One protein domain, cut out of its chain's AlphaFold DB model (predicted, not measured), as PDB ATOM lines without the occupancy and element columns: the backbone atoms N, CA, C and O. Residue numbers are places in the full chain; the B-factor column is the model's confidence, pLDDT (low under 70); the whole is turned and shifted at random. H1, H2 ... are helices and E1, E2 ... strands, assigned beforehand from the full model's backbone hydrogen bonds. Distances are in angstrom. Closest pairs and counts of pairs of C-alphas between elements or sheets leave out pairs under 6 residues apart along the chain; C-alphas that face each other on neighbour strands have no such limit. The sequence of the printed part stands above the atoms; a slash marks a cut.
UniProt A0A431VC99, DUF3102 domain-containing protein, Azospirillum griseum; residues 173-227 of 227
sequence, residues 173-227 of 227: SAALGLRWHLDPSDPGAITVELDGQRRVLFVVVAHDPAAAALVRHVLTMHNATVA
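AT A GLANCE: This is residues 173 to 227 of the 227 residues of the protein "DUF3102 domain-containing protein" of Azospirillum griseum (UniProt A0A431VC99). A small sheet, a meander of antiparallel neighbours E1, E2, E3, has long helix H2 along one face, in two layers; short H1 only grazes it. With 55 residues printed, the order is H1, E1, E2, E3, H2. It is mixed and compact, with radius of gyration of the C-alphas 11.1 A, spanning 32 by 22 by 17 A.

HOW THE PARTS SIT: Start at H1, residues 173 to 177, with 0 of 1 O i to N i+4 pairs, 2 of 2 i+3, within hydrogen-bond range. E1, residues 180 to 182, E2, residues 189 to 194, and E3, residues 197 to 203, form two hairpins, with N 181 to O 191 2.8 A and N 192 to O 199 2.9 A. H2, residues 211 to 225, lies over E1 and E2, C-alphas 180 and 219 closest at 6.5 A.

IN THESE COORDINATES: Find C-alpha 173 at (-4.042, 32.629, -39.720); H2 runs 21.9 A to C-alpha 225 at (-11.824, 28.670, -28.082).

THE WHOLE: The printed part has no cut; pLDDT is under 70 at 17 residues, among them residues 201 to 212.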
ATOM      1  N   SER A 173      -3.456  33.884 -40.204       65.38
ATOM      2  CA  SER A 173      -4.042  32.629 -39.720       65.38
ATOM      3  C   SER A 173      -3.457  32.219 -38.370       65.38
ATOM      4  O   SER A 173      -4.182  31.689 -37.536       65.38
ATOM      5  N   ALA A 174      -2.182  32.537 -38.117       75.62
ATOM      6  CA  ALA A 174      -1.566  32.346 -36.807       75.62
ATOM      7  C   ALA A 174      -2.275  33.162 -35.711       75.62
ATOM      8  O   ALA A 174      -2.391  32.697 -34.583       75.62
ATOM      9  N   ALA A 175      -2.831  34.332 -36.051       78.06
ATOM     10  CA  ALA A 175      -3.558  35.166 -35.098       78.06
ATOM     11  C   ALA A 175      -4.858  34.527 -34.582       78.06
ATOM     12  O   ALA A 175      -5.318  34.904 -33.508       78.06
ATOM     13  N   LEU A 176      -5.446  33.560 -35.298       82.50
ATOM     14  CA  LEU A 176      -6.635  32.832 -34.833       82.50
ATOM     15  C   LEU A 176      -6.321  31.909 -33.647       82.50
ATOM     16  O   LEU A 176      -7.194  31.663 -32.827       82.50
ATOM     17  N   GLY A 177      -5.081  31.427 -33.539       83.81
ATOM     18  CA  GLY A 177      -4.613  30.618 -32.410       83.81
ATOM     19  C   GLY A 177      -4.043  31.442 -31.257       83.81
ATOM     20  O   GLY A 177      -3.432  30.882 -30.354       83.81
ATOM     21  N   LEU A 178      -4.188  32.768 -31.297       86.00
ATOM     22  CA  LEU A 178      -3.673  33.680 -30.283       86.00
ATOM     23  C   LEU A 178      -4.817  34.411 -29.591       86.00
ATOM     24  O   LEU A 178      -5.902  34.604 -30.148       86.00
ATOM     25  N   ARG A 179      -4.552  34.839 -28.357       89.50
ATOM     26  CA  ARG A 179      -5.516  35.587 -27.560       89.50
ATOM     27  C   ARG A 179      -5.700  36.991 -28.119       89.50
ATOM     28  O   ARG A 179      -4.738  37.679 -28.451       89.50
ATOM     29  N   TRP A 180      -6.949  37.424 -28.197       91.38
ATOM     30  CA  TRP A 180      -7.306  38.749 -28.684       91.38
ATOM     31  C   TRP A 180      -7.589  39.707 -27.526       91.38
ATOM     32  O   TRP A 180      -8.063  39.309 -26.457       91.38
ATOM     33  N   HIS A 181      -7.362  40.997 -27.764       87.44
ATOM     34  CA  HIS A 181      -7.522  42.083 -26.799       87.44
ATOM     35  C   HIS A 181      -8.279  43.260 -27.413       87.44
ATOM     36  O   HIS A 181      -8.124  43.538 -28.598       87.44
ATOM     37  N   LEU A 182      -9.025  44.020 -26.613       82.44
ATOM     38  CA  LEU A 182      -9.529  45.322 -27.064       82.44
ATOM     39  C   LEU A 182      -8.399  46.342 -27.143       82.44
ATOM     40  O   LEU A 182      -7.474  46.322 -26.320       82.44
ATOM     41  N   ASP A 183      -8.504  47.259 -28.097       76.69
ATOM     42  CA  ASP A 183      -7.700  48.467 -28.047       76.69
ATOM     43  C   ASP A 183      -8.202  49.383 -26.903       76.69
ATOM     44  O   ASP A 183      -9.398  49.665 -26.816       76.69
ATOM     45  N   PRO A 184      -7.326  49.844 -25.991       69.75
ATOM     46  CA  PRO A 184      -7.717  50.721 -24.886       69.75
ATOM     47  C   PRO A 184      -8.176  52.109 -25.343       69.75
ATOM     48  O   PRO A 184      -8.896  52.783 -24.612       69.75
ATOM     49  N   SER A 185      -7.708  52.554 -26.510       69.19
ATOM     50  CA  SER A 185      -8.023  53.859 -27.094       69.19
ATOM     51  C   SER A 185      -9.205  53.786 -28.064       69.19
ATOM     52  O   SER A 185      -9.821  54.816 -28.331       69.19
ATOM     53  N   ASP A 186      -9.547  52.587 -28.551       70.81
ATOM     54  CA  ASP A 186     -10.708  52.335 -29.405       70.81
ATOM     55  C   ASP A 186     -11.410  51.008 -29.032       70.81
ATOM     56  O   ASP A 186     -11.014  49.930 -29.484       70.81
ATOM     57  N   PRO A 187     -12.499  51.048 -28.244       66.00
ATOM     58  CA  PRO A 187     -13.224  49.845 -27.840       66.00
ATOM     59  C   PRO A 187     -13.954  49.138 -29.000       66.00
ATOM     60  O   PRO A 187     -14.502  48.053 -28.791       66.00
ATOM     61  N   GLY A 188     -13.981  49.732 -30.200       71.38
ATOM     62  CA  GLY A 188     -14.431  49.102 -31.440       71.38
ATOM     63  C   GLY A 188     -13.350  48.265 -32.135       71.38
ATOM     64  O   GLY A 188     -13.663  47.543 -33.085       71.38
ATOM     65  N   ALA A 189     -12.097  48.327 -31.674       72.75
ATOM     66  CA  ALA A 189     -10.963  47.643 -32.278       72.75
ATOM     67  C   ALA A 189     -10.515  46.405 -31.482       72.75
ATOM     68  O   ALA A 189     -10.317  46.440 -30.265       72.75
ATOM     69  N   ILE A 190     -10.298  45.302 -32.201       79.56
ATOM     70  CA  ILE A 190      -9.678  44.073 -31.704       79.56
ATOM     71  C   ILE A 190      -8.218  44.047 -32.143       79.56
ATOM     72  O   ILE A 190      -7.889  44.243 -33.315       79.56
ATOM     73  N   THR A 191      -7.348  43.743 -31.192       82.44
ATOM     74  CA  THR A 191      -5.902  43.636 -31.348       82.44
ATOM     75  C   THR A 191      -5.400  42.251 -30.951       82.44
ATOM     76  O   THR A 191      -6.025  41.557 -30.154       82.44
ATOM     77  N   VAL A 192      -4.250  41.860 -31.487       87.25
ATOM     78  CA  VAL A 192      -3.516  40.641 -31.126       87.25
ATOM     79  C   VAL A 192      -2.035  40.971 -30.998       87.25
ATOM     80  O   VAL A 192      -1.542  41.857 -31.699       87.25
ATOM     81  N   GLU A 193      -1.319  40.272 -30.125       84.62
ATOM     82  CA  GLU A 193       0.142  40.295 -30.138       84.62
ATOM     83  C   GLU A 193       0.654  39.207 -31.077       84.62
ATOM     84  O   GLU A 193       0.469  38.021 -30.829       84.62
ATOM     85  N   LEU A 194       1.277  39.621 -32.177       76.94
ATOM     86  CA  LEU A 194       1.875  38.733 -33.165       76.94
ATOM     87  C   LEU A 194       3.325  39.168 -33.374       76.94
ATOM     88  O   LEU A 194       3.585  40.346 -33.625       76.94
ATOM     89  N   ASP A 195       4.262  38.229 -33.248       77.12
ATOM     90  CA  ASP A 195       5.707  38.480 -33.366       77.12
ATOM     91  C   ASP A 195       6.217  39.583 -32.411       77.12
ATOM     92  O   ASP A 195       7.055  40.410 -32.770       77.12
ATOM     93  N   GLY A 196       5.663  39.644 -31.193       73.56
ATOM     94  CA  GLY A 196       6.013  40.662 -30.192       73.56
ATOM     95  C   GLY A 196       5.506  42.071 -30.518       73.56
ATOM     96  O   GLY A 196       5.906  43.033 -29.864       73.56
ATOM     97  N   GLN A 197       4.634  42.220 -31.522       72.19
ATOM     98  CA  GLN A 197       4.010  43.491 -31.869       72.19
ATOM     99  C   GLN A 197       2.492  43.424 -31.768       72.19
ATOM    100  O   GLN A 197       1.851  42.488 -32.245       72.19
ATOM    101  N   ARG A 198       1.902  44.483 -31.213       76.62
ATOM    102  CA  ARG A 198       0.453  44.657 -31.188       76.62
ATOM    103  C   ARG A 198      -0.055  45.019 -32.583       76.62
ATOM    104  O   ARG A 198       0.382  46.002 -33.179       76.62
ATOM    105  N   ARG A 199      -0.982  44.227 -33.110       75.38
ATOM    106  CA  ARG A 199      -1.585  44.386 -34.440       75.38
ATOM    107  C   ARG A 199      -3.089  44.540 -34.299       75.38
ATOM    108  O   ARG A 199      -3.697  43.830 -33.506       75.38
ATOM    109  N   VAL A 200      -3.693  45.420 -35.092       70.44
ATOM    110  CA  VAL A 200      -5.155  45.543 -35.192       70.44
ATOM    111  C   VAL A 200      -5.666  44.507 -36.192       70.44
ATOM    112  O   VAL A 200      -5.202  44.472 -37.331       70.44
ATOM    113  N   LEU A 201      -6.600  43.661 -35.765       65.88
ATOM    114  CA  LEU A 201      -7.213  42.617 -36.593       65.88
ATOM    115  C   LEU A 201      -8.539  43.065 -37.196       65.88
ATOM    116  O   LEU A 201      -8.841  42.760 -38.346       65.88
ATOM    117  N   PHE A 202      -9.339  43.769 -36.402       60.59
ATOM    118  CA  PHE A 202     -10.716  44.092 -36.735       60.59
ATOM    119  C   PHE A 202     -11.090  45.417 -36.087       60.59
ATOM    120  O   PHE A 202     -10.737  45.647 -34.935       60.59
ATOM    121  N   VAL A 203     -11.790  46.282 -36.816       56.75
ATOM    122  CA  VAL A 203     -12.295  47.559 -36.300       56.75
ATOM    123  C   VAL A 203     -13.745  47.693 -36.729       56.75
ATOM    124  O   VAL A 203     -14.037  47.706 -37.927       56.75
ATOM    125  N   VAL A 204     -14.648  47.802 -35.759       54.97
ATOM    126  CA  VAL A 204     -16.037  48.193 -36.001       54.97
ATOM    127  C   VAL A 204     -16.130  49.696 -35.817       54.97
ATOM    128  O   VAL A 204     -16.199  50.191 -34.695       54.97
ATOM    129  N   VAL A 205     -16.149  50.430 -36.927       50.34
ATOM    130  CA  VAL A 205     -16.473  51.858 -36.903       50.34
ATOM    131  C   VAL A 205     -17.990  51.975 -36.882       50.34
ATOM    132  O   VAL A 205     -18.642  51.793 -37.907       50.34
ATOM    133  N   ALA A 206     -18.560  52.241 -35.712       43.41
ATOM    134  CA  ALA A 206     -19.986  52.500 -35.578       43.41
ATOM    135  C   ALA A 206     -20.227  53.864 -34.939       43.41
ATOM    136  O   ALA A 206     -19.569  54.240 -33.973       43.41
ATOM    137  N   HIS A 207     -21.246  54.564 -35.430       44.44
ATOM    138  CA  HIS A 207     -21.803  55.759 -34.793       44.44
ATOM    139  C   HIS A 207     -22.650  55.427 -33.543       44.44
ATOM    140  O   HIS A 207     -23.277  56.319 -32.976       44.44
ATOM    141  N   ASP A 208     -22.683  54.151 -33.128       54.16
ATOM    142  CA  ASP A 208     -23.523  53.615 -32.056       54.16
ATOM    143  C   ASP A 208     -22.661  53.009 -30.924       54.16
ATOM    144  O   ASP A 208     -21.867  52.093 -31.183       54.16
ATOM    145  N   PRO A 209     -22.822  53.454 -29.660       58.19
ATOM    146  CA  PRO A 209     -22.136  52.868 -28.504       58.19
ATOM    147  C   PRO A 209     -22.393  51.359 -28.301       58.19
ATOM    148  O   PRO A 209     -21.600  50.695 -27.625       58.19
ATOM    149  N   ALA A 210     -23.443  50.782 -28.899       65.62
ATOM    150  CA  ALA A 210     -23.726  49.347 -28.859       65.62
ATOM    151  C   ALA A 210     -22.685  48.489 -29.605       65.62
ATOM    152  O   ALA A 210     -22.488  47.320 -29.260       65.62
ATOM    153  N   ALA A 211     -21.949  49.048 -30.570       63.28
ATOM    154  CA  ALA A 211     -20.941  48.299 -31.322       63.28
ATOM    155  C   ALA A 211     -19.798  47.782 -30.439       63.28
ATOM    156  O   ALA A 211     -19.333  46.656 -30.618       63.28
ATOM    157  N   ALA A 212     -19.412  48.538 -29.409       66.81
ATOM    158  CA  ALA A 212     -18.419  48.092 -28.436       66.81
ATOM    159  C   ALA A 212     -18.884  46.849 -27.649       66.81
ATOM    160  O   ALA A 212     -18.064  46.040 -27.213       66.81
ATOM    161  N   ALA A 213     -20.198  46.665 -27.460       76.75
ATOM    162  CA  ALA A 213     -20.746  45.472 -26.815       76.75
ATOM    163  C   ALA A 213     -20.651  44.236 -27.722       76.75
ATOM    164  O   ALA A 213     -20.299  43.159 -27.241       76.75
ATOM    165  N   LEU A 214     -20.881  44.402 -29.027       75.06
ATOM    166  CA  LEU A 214     -20.700  43.337 -30.015       75.06
ATOM    167  C   LEU A 214     -19.233  42.898 -30.096       75.06
ATOM    168  O   LEU A 214     -18.941  41.705 -30.047       75.06
ATOM    169  N   VAL A 215     -18.305  43.857 -30.144       78.25
ATOM    170  CA  VAL A 215     -16.863  43.573 -30.166       78.25
ATOM    171  C   VAL A 215     -16.439  42.808 -28.907       78.25
ATOM    172  O   VAL A 215     -15.758  41.788 -29.010       78.25
ATOM    173  N   ARG A 216     -16.915  43.215 -27.719       81.44
ATOM    174  CA  ARG A 216     -16.703  42.467 -26.463       81.44
ATOM    175  C   ARG A 216     -17.250  41.041 -26.515       81.44
ATOM    176  O   ARG A 216     -16.607  40.122 -26.004       81.44
ATOM    177  N   HIS A 217     -18.422  40.851 -27.115       84.00
ATOM    178  CA  HIS A 217     -19.047  39.538 -27.236       84.00
ATOM    179  C   HIS A 217     -18.226  38.608 -28.138       84.00
ATOM    180  O   HIS A 217     -17.870  37.507 -27.720       84.00
ATOM    181  N   VAL A 218     -17.834  39.082 -29.324       83.06
ATOM    182  CA  VAL A 218     -16.973  38.338 -30.259       83.06
ATOM    183  C   VAL A 218     -15.633  37.987 -29.614       83.06
ATOM    184  O   VAL A 218     -15.188  36.846 -29.709       83.06
ATOM    185  N   LEU A 219     -15.024  38.936 -28.898       86.62
ATOM    186  CA  LEU A 219     -13.773  38.713 -28.175       86.62
ATOM    187  C   LEU A 219     -13.895  37.593 -27.136       86.62
ATOM    188  O   LEU A 219     -13.006  36.753 -27.018       86.62
ATOM    189  N   THR A 220     -15.002  37.585 -26.392       89.19
ATOM    190  CA  THR A 220     -15.292  36.556 -25.386       89.19
ATOM    191  C   THR A 220     -15.440  35.184 -26.034       89.19
ATOM    192  O   THR A 220     -14.832  34.228 -25.559       89.19
ATOM    193  N   MET A 221     -16.201  35.089 -27.129       90.06
ATOM    194  CA  MET A 221     -16.390  33.826 -27.847       90.06
ATOM    195  C   MET A 221     -15.074  33.289 -28.406       90.06
ATOM    196  O   MET A 221     -14.755  32.125 -28.195       90.06
ATOM    197  N   HIS A 222     -14.288  34.142 -29.068       88.56
ATOM    198  CA  HIS A 222     -12.997  33.751 -29.628       88.56
ATOM    199  C   HIS A 222     -12.040  33.270 -28.535       88.56
ATOM    200  O   HIS A 222     -11.557  32.143 -28.582       88.56
ATOM    201  N   ASN A 223     -11.828  34.073 -27.489       89.88
ATOM    202  CA  ASN A 223     -10.891  33.736 -26.417       89.88
ATOM    203  C   ASN A 223     -11.305  32.501 -25.597       89.88
ATOM    204  O   ASN A 223     -10.455  31.936 -24.915       89.88
ATOM    205  N   ALA A 224     -12.571  32.070 -25.655       89.56
ATOM    206  CA  ALA A 224     -13.013  30.804 -25.070       89.56
ATOM    207  C   ALA A 224     -12.572  29.574 -25.888       89.56
ATOM    208  O   ALA A 224     -12.501  28.477 -25.343       89.56
ATOM    209  N   THR A 225     -12.272  29.749 -27.180       85.88
ATOM    210  CA  THR A 225     -11.824  28.670 -28.082       85.88
ATOM    211  C   THR A 225     -10.304  28.509 -28.146       85.88
ATOM    212  O   THR A 225      -9.823  27.479 -28.607       85.88
ATOM    213  N   VAL A 226      -9.551  29.501 -27.660       83.50
ATOM    214  CA  VAL A 226      -8.076  29.564 -27.710       83.50
ATOM    215  C   VAL A 226      -7.464  29.279 -26.324       83.50
ATOM    216  O   VAL A 226      -6.516  29.937 -25.907       83.50
ATOM    217  N   ALA A 227      -8.071  28.359 -25.566       55.97
ATOM    218  CA  ALA A 227      -7.623  27.967 -24.224       55.97
ATOM    219  C   ALA A 227      -6.301  27.184 -24.244       55.97
ATOM    220  O   ALA A 227      -6.153  26.302 -25.120       55.97
TER     221      ALA A 227